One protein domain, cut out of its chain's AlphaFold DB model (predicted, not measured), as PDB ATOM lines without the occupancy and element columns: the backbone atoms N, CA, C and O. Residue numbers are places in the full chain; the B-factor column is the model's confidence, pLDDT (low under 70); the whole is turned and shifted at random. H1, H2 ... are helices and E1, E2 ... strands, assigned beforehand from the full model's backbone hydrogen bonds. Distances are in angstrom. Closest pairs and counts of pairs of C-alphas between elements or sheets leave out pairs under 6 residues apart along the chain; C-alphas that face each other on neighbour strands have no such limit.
ATOM      1  N   GLN A 196      33.580 -28.782 -44.398       61.50
ATOM      2  CA  GLN A 196      34.660 -27.968 -43.825       61.50
ATOM      3  C   GLN A 196      35.221 -28.591 -42.537       61.50
ATOM      4  O   GLN A 196      36.435 -28.757 -42.411       61.50
ATOM      5  N   PHE A 197      34.355 -29.033 -41.618       64.00
ATOM      6  CA  PHE A 197      34.793 -29.727 -40.399       64.00
ATOM      7  C   PHE A 197      35.434 -31.090 -40.686       64.00
ATOM      8  O   PHE A 197      36.353 -31.503 -39.976       64.00
ATOM      9  N   ASN A 198      34.999 -31.778 -41.746       69.06
ATOM     10  CA  ASN A 198      35.573 -33.065 -42.129       69.06
ATOM     11  C   ASN A 198      37.037 -32.921 -42.576       69.06
ATOM     12  O   ASN A 198      37.843 -33.792 -42.268       69.06
ATOM     13  N   ARG A 199      37.413 -31.808 -43.226       72.00
ATOM     14  CA  ARG A 199      38.811 -31.551 -43.615       72.00
ATOM     15  C   ARG A 199      39.738 -31.434 -42.400       72.00
ATOM     16  O   ARG A 199      40.762 -32.104 -42.365       72.00
ATOM     17  N   LEU A 200      39.345 -30.662 -41.384       76.00
ATOM     18  CA  LEU A 200      40.121 -30.537 -40.142       76.00
ATOM     19  C   LEU A 200      40.263 -31.886 -39.421       76.00
ATOM     20  O   LEU A 200      41.343 -32.233 -38.950       76.00
ATOM     21  N   LYS A 201      39.189 -32.685 -39.376       79.94
ATOM     22  CA  LYS A 201      39.215 -34.024 -38.763       79.94
ATOM     23  C   LYS A 201      40.055 -35.032 -39.537       79.94
ATOM     24  O   LYS A 201      40.698 -35.882 -38.930       79.94
ATOM     25  N   VAL A 202      40.080 -34.919 -40.858       81.31
ATOM     26  CA  VAL A 202      40.975 -35.689 -41.721       81.31
ATOM     27  C   VAL A 202      42.438 -35.346 -41.432       81.31
ATOM     28  O   VAL A 202      43.240 -36.255 -41.243       81.31
ATOM     29  N   GLU A 203      42.789 -34.062 -41.353       80.50
ATOM     30  CA  GLU A 203      44.160 -33.622 -41.049       80.50
ATOM     31  C   GLU A 203      44.602 -34.073 -39.642       80.50
ATOM     32  O   GLU A 203      45.714 -34.576 -39.469       80.50
ATOM     33  N   GLU A 204      43.706 -34.003 -38.652       82.44
ATOM     34  CA  GLU A 204      43.928 -34.544 -37.303       82.44
ATOM     35  C   GLU A 204      44.189 -36.064 -37.331       82.44
ATOM     36  O   GLU A 204      45.120 -36.552 -36.685       82.44
ATOM     37  N   ALA A 205      43.407 -36.821 -38.109       83.75
ATOM     38  CA  ALA A 205      43.581 -38.266 -38.262       83.75
ATOM     39  C   ALA A 205      44.906 -38.627 -38.958       83.75
ATOM     40  O   ALA A 205      45.574 -39.570 -38.538       83.75
ATOM     41  N   ILE A 206      45.318 -37.861 -39.972       83.12
ATOM     42  CA  ILE A 206      46.605 -38.037 -40.663       83.12
ATOM     43  C   ILE A 206      47.776 -37.846 -39.693       83.12
ATOM     44  O   ILE A 206      48.683 -38.677 -39.669       83.12
ATOM     45  N   ASN A 207      47.738 -36.819 -38.841       80.69
ATOM     46  CA  ASN A 207      48.785 -36.598 -37.838       80.69
ATOM     47  C   ASN A 207      48.900 -37.760 -36.845       80.69
ATOM     48  O   ASN A 207      50.005 -38.216 -36.544       80.69
ATOM     49  N   TRP A 208      47.765 -38.270 -36.356       79.88
ATOM     50  CA  TRP A 208      47.749 -39.448 -35.487       79.88
ATOM     51  C   TRP A 208      48.300 -40.687 -36.187       79.88
ATOM     52  O   TRP A 208      49.103 -41.408 -35.601       79.88
ATOM     53  N   ALA A 209      47.916 -40.917 -37.441       80.00
ATOM     54  CA  ALA A 209      48.412 -42.047 -38.214       80.00
ATOM     55  C   ALA A 209      49.932 -41.994 -38.426       80.00
ATOM     56  O   ALA A 209      50.614 -43.009 -38.310       80.00
ATOM     57  N   LEU A 210      50.476 -40.804 -38.682       76.88
ATOM     58  CA  LEU A 210      51.913 -40.612 -38.873       76.88
ATOM     59  C   LEU A 210      52.698 -40.796 -37.572       76.88
ATOM     60  O   LEU A 210      53.762 -41.409 -37.602       76.88
ATOM     61  N   ARG A 211      52.152 -40.365 -36.425       73.88
ATOM     62  CA  ARG A 211      52.719 -40.695 -35.106       73.88
ATOM     63  C   ARG A 211      52.824 -42.207 -34.909       73.88
ATOM     64  O   ARG A 211      53.870 -42.691 -34.498       73.88
ATOM     65  N   GLU A 212      51.754 -42.946 -35.191       72.81
ATOM     66  CA  GLU A 212      51.730 -44.404 -35.011       72.81
ATOM     67  C   GLU A 212      52.705 -45.120 -35.962       72.81
ATOM     68  O   GLU A 212      53.364 -46.076 -35.556       72.81
ATOM     69  N   LYS A 213      52.882 -44.612 -37.191       68.69
ATOM     70  CA  LYS A 213      53.873 -45.133 -38.145       68.69
ATOM     71  C   LYS A 213      55.318 -44.937 -37.665       68.69
ATOM     72  O   LYS A 213      56.126 -45.846 -37.812       68.69
ATOM     73  N   VAL A 214      55.644 -43.793 -37.048       61.62
ATOM     74  CA  VAL A 214      56.972 -43.549 -36.435       61.62
ATOM     75  C   VAL A 214      57.254 -44.521 -35.284       61.62
ATOM     76  O   VAL A 214      58.403 -44.882 -35.051       61.62
ATOM     77  N   LEU A 215      56.212 -44.977 -34.588       60.09
ATOM     78  CA  LEU A 215      56.318 -45.946 -33.495       60.09
ATOM     79  C   LEU A 215      56.408 -47.409 -33.978       60.09
ATOM     80  O   LEU A 215      56.504 -48.303 -33.141       60.09
ATOM     81  N   GLY A 216      56.392 -47.662 -35.296       58.81
ATOM     82  CA  GLY A 216      56.617 -48.992 -35.880       58.81
ATOM     83  C   GLY A 216      55.479 -49.995 -35.669       58.81
ATOM     84  O   GLY A 216      55.719 -51.199 -35.673       58.81
ATOM     85  N   VAL A 217      54.245 -49.529 -35.447       59.81
ATOM     86  CA  VAL A 217      53.096 -50.410 -35.184       59.81
ATOM     87  C   VAL A 217      52.443 -50.844 -36.501       59.81
ATOM     88  O   VAL A 217      51.883 -50.016 -37.217       59.81
ATOM     89  N   GLU A 218      52.473 -52.143 -36.800       59.94
ATOM     90  CA  GLU A 218      51.858 -52.725 -38.003       59.94
ATOM     91  C   GLU A 218      50.398 -53.174 -37.768       59.94
ATOM     92  O   GLU A 218      50.025 -53.609 -36.675       59.94
ATOM     93  N   GLY A 219      49.560 -53.090 -38.812       68.56
ATOM     94  CA  GLY A 219      48.192 -53.634 -38.839       68.56
ATOM     95  C   GLY A 219      47.045 -52.607 -38.866       68.56
ATOM     96  O   GLY A 219      47.244 -51.393 -38.846       68.56
ATOM     97  N   LYS A 220      45.796 -53.107 -38.925       79.12
ATOM     98  CA  LYS A 220      44.571 -52.282 -38.932       79.12
ATOM     99  C   LYS A 220      44.302 -51.712 -37.543       79.12
ATOM    100  O   LYS A 220      43.964 -52.455 -36.622       79.12
ATOM    101  N   ARG A 221      44.325 -50.385 -37.408       80.69
ATOM    102  CA  ARG A 221      44.068 -49.708 -36.130       80.69
ATOM    103  C   ARG A 221      43.044 -48.598 -36.255       80.69
ATOM    104  O   ARG A 221      43.042 -47.824 -37.203       80.69
ATOM    105  N   LYS A 222      42.168 -48.493 -35.260       84.62
ATOM    106  CA  LYS A 222      41.242 -47.368 -35.141       84.62
ATOM    107  C   LYS A 222      41.970 -46.162 -34.542       84.62
ATOM    108  O   LYS A 222      42.570 -46.279 -33.475       84.62
ATOM    109  N   LEU A 223      41.879 -45.012 -35.201       84.19
ATOM    110  CA  LEU A 223      42.478 -43.761 -34.741       84.19
ATOM    111  C   LEU A 223      41.577 -43.076 -33.693       84.19
ATOM    112  O   LEU A 223      40.349 -43.214 -33.751       84.19
ATOM    113  N   PRO A 224      42.141 -42.309 -32.740       82.00
ATOM    114  CA  PRO A 224      41.389 -41.635 -31.676       82.00
ATOM    115  C   PRO A 224      40.666 -40.360 -32.153       82.00
ATOM    116  O   PRO A 224      40.351 -39.483 -31.353       82.00
ATOM    117  N   VAL A 225      40.374 -40.253 -33.451       82.50
ATOM    118  CA  VAL A 225      39.685 -39.117 -34.065       82.50
ATOM    119  C   VAL A 225      38.310 -39.580 -34.538       82.50
ATOM    120  O   VAL A 225      38.170 -40.636 -35.160       82.50
ATOM    121  N   LYS A 226      37.272 -38.797 -34.231       81.44
ATOM    122  CA  LYS A 226      35.914 -39.009 -34.750       81.44
ATOM    123  C   LYS A 226      35.673 -38.062 -35.917       81.44
ATOM    124  O   LYS A 226      35.895 -36.858 -35.777       81.44
ATOM    125  N   GLY A 227      35.212 -38.597 -37.040       72.56
ATOM    126  CA  GLY A 227      34.765 -37.794 -38.171       72.56
ATOM    127  C   GLY A 227      33.389 -37.178 -37.928       72.56
ATOM    128  O   GLY A 227      32.734 -37.412 -36.904       72.56
ATOM    129  N   CYS A 228      32.931 -36.381 -38.892       73.50
ATOM    130  CA  CYS A 228      31.556 -35.884 -38.916       73.50
ATOM    131  C   CYS A 228      30.568 -37.066 -38.885       73.50
ATOM    132  O   CYS A 228      30.896 -38.142 -39.374       73.50
ATOM    133  N   PHE A 229      29.386 -36.895 -38.281       74.25
ATOM    134  CA  PHE A 229      28.381 -37.963 -38.110       74.25
ATOM    135  C   PHE A 229      28.841 -39.192 -37.302       74.25
ATOM    136  O   PHE A 229      28.325 -40.288 -37.483       74.25
ATOM    137  N   LYS A 230      29.788 -39.022 -36.364       74.75
ATOM    138  CA  LYS A 230      30.321 -40.106 -35.504       74.75
ATOM    139  C   LYS A 230      31.034 -41.227 -36.280       74.75
ATOM    140  O   LYS A 230      31.268 -42.304 -35.724       74.75
ATOM    141  N   THR A 231      31.428 -40.945 -37.517       81.50
ATOM    142  CA  THR A 231      32.235 -41.830 -38.357       81.50
ATOM    143  C   THR A 231      33.622 -42.043 -37.749       81.50
ATOM    144  O   THR A 231      34.095 -41.247 -36.922       81.50
ATOM    145  N   LYS A 232      34.262 -43.165 -38.080       85.31
ATOM    146  CA  LYS A 232      35.522 -43.589 -37.459       85.31
ATOM    147  C   LYS A 232      36.639 -43.554 -38.492       85.31
ATOM    148  O   LYS A 232      36.449 -43.971 -39.629       85.31
ATOM    149  N   PHE A 233      37.813 -43.104 -38.061       87.06
ATOM    150  CA  PHE A 233      39.025 -43.196 -38.861       87.06
ATOM    151  C   PHE A 233      39.827 -44.449 -38.503       87.06
ATOM    152  O   PHE A 233      39.956 -44.809 -37.327       87.06
ATOM    153  N   TYR A 234      40.389 -45.086 -39.520       85.69
ATOM    154  CA  TYR A 234      41.231 -46.268 -39.420       85.69
ATOM    155  C   TYR A 234      42.547 -46.030 -40.152       85.69
ATOM    156  O   TYR A 234      42.552 -45.470 -41.244       85.69
ATOM    157  N   LEU A 235      43.649 -46.474 -39.561       85.62
ATOM    158  CA  LEU A 235      44.925 -46.656 -40.236       85.62
ATOM    159  C   LEU A 235      44.995 -48.106 -40.719       85.62
ATOM    160  O   LEU A 235      44.852 -49.027 -39.912       85.62
ATOM    161  N   ILE A 236      45.155 -48.298 -42.025       85.19
ATOM    162  CA  ILE A 236      45.392 -49.599 -42.658       85.19
ATOM    163  C   ILE A 236      46.564 -49.414 -43.614       85.19
ATOM    164  O   ILE A 236      46.452 -48.661 -44.584       85.19
ATOM    165  N   ASP A 237      47.677 -50.079 -43.319       81.75
ATOM    166  CA  ASP A 237      48.946 -49.921 -44.031       81.75
ATOM    167  C   ASP A 237      49.345 -48.430 -44.118       81.75
ATOM    168  O   ASP A 237      49.340 -47.707 -43.123       81.75
ATOM    169  N   ASP A 238      49.617 -47.931 -45.326       78.75
ATOM    170  CA  ASP A 238      49.924 -46.527 -45.610       78.75
ATOM    171  C   ASP A 238      48.673 -45.675 -45.900       78.75
ATOM    172  O   ASP A 238      48.726 -44.735 -46.702       78.75
ATOM    173  N   LYS A 239      47.507 -46.005 -45.333       84.50
ATOM    174  CA  LYS A 239      46.249 -45.300 -45.633       84.50
ATOM    175  C   LYS A 239      45.449 -44.959 -44.387       84.50
ATOM    176  O   LYS A 239      45.231 -45.797 -43.517       84.50
ATOM    177  N   VAL A 240      44.919 -43.739 -44.369       85.88
ATOM    178  CA  VAL A 240      43.867 -43.314 -43.447       85.88
ATOM    179  C   VAL A 240      42.525 -43.452 -44.155       85.88
ATOM    180  O   VAL A 240      42.311 -42.853 -45.209       85.88
ATOM    181  N   ILE A 241      41.628 -44.246 -43.582       86.06
ATOM    182  CA  ILE A 241      40.294 -44.520 -44.117       86.06
ATOM    183  C   ILE A 241      39.245 -43.999 -43.137       86.06
ATOM    184  O   ILE A 241      39.251 -44.380 -41.967       86.06
ATOM    185  N   ASN A 242      38.345 -43.136 -43.602       86.06
ATOM    186  CA  ASN A 242      37.100 -42.828 -42.899       86.06
ATOM    187  C   ASN A 242      36.012 -43.785 -43.396       86.06
ATOM    188  O   ASN A 242      35.756 -43.791 -44.596       86.06
ATOM    189  N   SER A 243      35.393 -44.528 -42.475       81.25
ATOM    190  CA  SER A 243      34.448 -45.626 -42.725       81.25
ATOM    191  C   SER A 243      33.060 -45.220 -43.255       81.25
ATOM    192  O   SER A 243      32.088 -45.872 -42.893       81.25
ATOM    193  N   GLY A 244      32.928 -44.066 -43.915       80.56
ATOM    194  CA  GLY A 244      31.636 -43.615 -44.437       80.56
ATOM    195  C   GLY A 244      30.529 -43.436 -43.384       80.56
ATOM    196  O   GLY A 244      30.777 -43.469 -42.175       80.56
ATOM    197  N   ILE A 245      29.294 -43.196 -43.834       80.06
ATOM    198  CA  ILE A 245      28.106 -43.083 -42.959       80.06
ATOM    199  C   ILE A 245      27.673 -44.470 -42.470       80.06
ATOM    200  O   ILE A 245      27.156 -44.587 -41.355       80.06
ATOM    201  N   ASP A 246      27.899 -45.506 -43.275       77.12
ATOM    202  CA  ASP A 246      27.544 -46.887 -42.941       77.12
ATOM    203  C   ASP A 246      28.420 -47.486 -41.820       77.12
ATOM    204  O   ASP A 246      28.001 -48.411 -41.119       77.12
ATOM    205  N   GLY A 247      29.602 -46.912 -41.579       78.19
ATOM    206  CA  GLY A 247      30.525 -47.332 -40.534       78.19
ATOM    207  C   GLY A 247      31.340 -48.579 -40.884       78.19
ATOM    208  O   GLY A 247      32.016 -49.112 -39.991       78.19
ATOM    209  N   ILE A 248      31.289 -49.052 -42.132       83.06
ATOM    210  CA  ILE A 248      31.894 -50.306 -42.583       83.06
ATOM    211  C   ILE A 248      33.094 -49.991 -43.474       83.06
ATOM    212  O   ILE A 248      32.964 -49.501 -44.577       83.06
ATOM    213  N   VAL A 249      34.298 -50.343 -43.021       82.56
ATOM    214  CA  VAL A 249      35.506 -50.153 -43.840       82.56
ATOM    215  C   VAL A 249      35.501 -51.116 -45.032       82.56
ATOM    216  O   VAL A 249      35.443 -52.331 -44.829       82.56
ATOM    217  N   GLY A 250      35.669 -50.583 -46.236       79.69
ATOM    218  CA  GLY A 250      35.713 -51.287 -47.517       79.69
ATOM    219  C   GLY A 250      34.542 -50.964 -48.449       79.69
ATOM    220  O   GLY A 250      34.452 -51.576 -49.514       79.69
ATOM    221  N   THR A 251      33.646 -50.053 -48.067       82.75
ATOM    222  CA  THR A 251      32.452 -49.680 -48.838       82.75
ATOM    223  C   THR A 251      32.694 -48.447 -49.713       82.75
ATOM    224  O   THR A 251      33.736 -47.795 -49.656       82.75
ATOM    225  N   ALA A 252      31.759 -48.164 -50.624       80.06
ATOM    226  CA  ALA A 252      31.936 -47.140 -51.656       80.06
ATOM    227  C   ALA A 252      31.933 -45.696 -51.115       80.06
ATOM    228  O   ALA A 252      32.416 -44.792 -51.798       80.06
ATOM    229  N   ASP A 253      31.389 -45.465 -49.920       78.06
ATOM    230  CA  ASP A 253      31.363 -44.163 -49.246       78.06
ATOM    231  C   ASP A 253      32.597 -43.909 -48.361       78.06
ATOM    232  O   ASP A 253      32.725 -42.825 -47.775       78.06
ATOM    233  N   ASP A 254      33.542 -44.854 -48.324       81.00
ATOM    234  CA  ASP A 254      34.821 -44.680 -47.652       81.00
ATOM    235  C   ASP A 254      35.641 -43.545 -48.265       81.00
ATOM    236  O   ASP A 254      35.911 -43.484 -49.470       81.00
ATOM    237  N   LYS A 255      36.165 -42.674 -47.399       82.19
ATOM    238  CA  LYS A 255      37.190 -41.707 -47.805       82.19
ATOM    239  C   LYS A 255      38.566 -42.254 -47.483       82.19
ATOM    240  O   LYS A 255      38.939 -42.350 -46.316       82.19
ATOM    241  N   VAL A 256      39.331 -42.549 -48.529       84.81
ATOM    242  CA  VAL A 256      40.680 -43.112 -48.433       84.81
ATOM    243  C   VAL A 256      41.722 -42.050 -48.756       84.81
ATOM    244  O   VAL A 256      41.712 -41.464 -49.838       84.81
ATOM    245  N   ILE A 257      42.663 -41.838 -47.841       84.94
ATOM    246  CA  ILE A 257      43.785 -40.914 -48.018       84.94
ATOM    247  C   ILE A 257      45.083 -41.682 -47.823       84.94
ATOM    248  O   ILE A 257      45.307 -42.294 -46.780       84.94
ATOM    249  N   LYS A 258      45.942 -41.659 -48.844       83.50
ATOM    250  CA  LYS A 258      47.265 -42.288 -48.794       83.50
ATOM    251  C   LYS A 258      48.230 -41.392 -48.021       83.50
ATOM    252  O   LYS A 258      48.294 -40.191 -48.275       83.50
ATOM    253  N   LEU A 259      48.988 -41.988 -47.112       78.31
ATOM    254  CA  LEU A 259      50.070 -41.326 -46.403       78.31
ATOM    255  C   LEU A 259      51.306 -41.214 -47.314       78.31
ATOM    256  O   LEU A 259      51.546 -42.099 -48.143       78.31
TER     257      LEU A 259
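Overview. This is residues 196 to 259 of the 273 residues of an uncharacterized protein of Thermovibrio guaymasensis (UniProt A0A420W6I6). One long helix, H1, packs on one face of a small twisted sheet of four strands, making two layers. The 64 printed residues run H1, E1, E2, E3, E4; the strands form a meander, each the antiparallel neighbour of the one before. The class is mixed, and the whole is compact, with a radius of gyration of the C-alphas of 10.8 A and spans of 30 by 23 by 17 A.

Arrangement. H1, residues 196 to 214, is on the sheet; its closest C-alphas to E1, residues 221 to 226, are those of Ala 205 and Val 225, 5.8 A apart. In H1, 14 of 15 O i to N i+4 pairs are within hydrogen-bond range. Three hairpins follow, with N and O within that range: E1 with E2, residues 232 to 236 (N 223 and O 233, 2.9 A); E2 with E3, residues 239 to 242 (N 234 and O 241, 2.8 A); E3 with E4, residues 255 to 258 (N 240 and O 257, 2.8 A). The edge strands E1 and E4 are apart.

Along the chain. H1 measures 28.2 A from C-alpha 196 at (34.660, -27.968, -43.825); E1 13.5 A, E2 12.7 A, E3 9.9 A, and E4 10.1 A to C-alpha 258 at (47.265, -42.288, -48.794).

Size, cuts and confidence. The printed part has no cut. The link E3 to E4, residues 243 to 254, is long. The model's pLDDT is under 70 at residues 196 to 198 and 213 to 219.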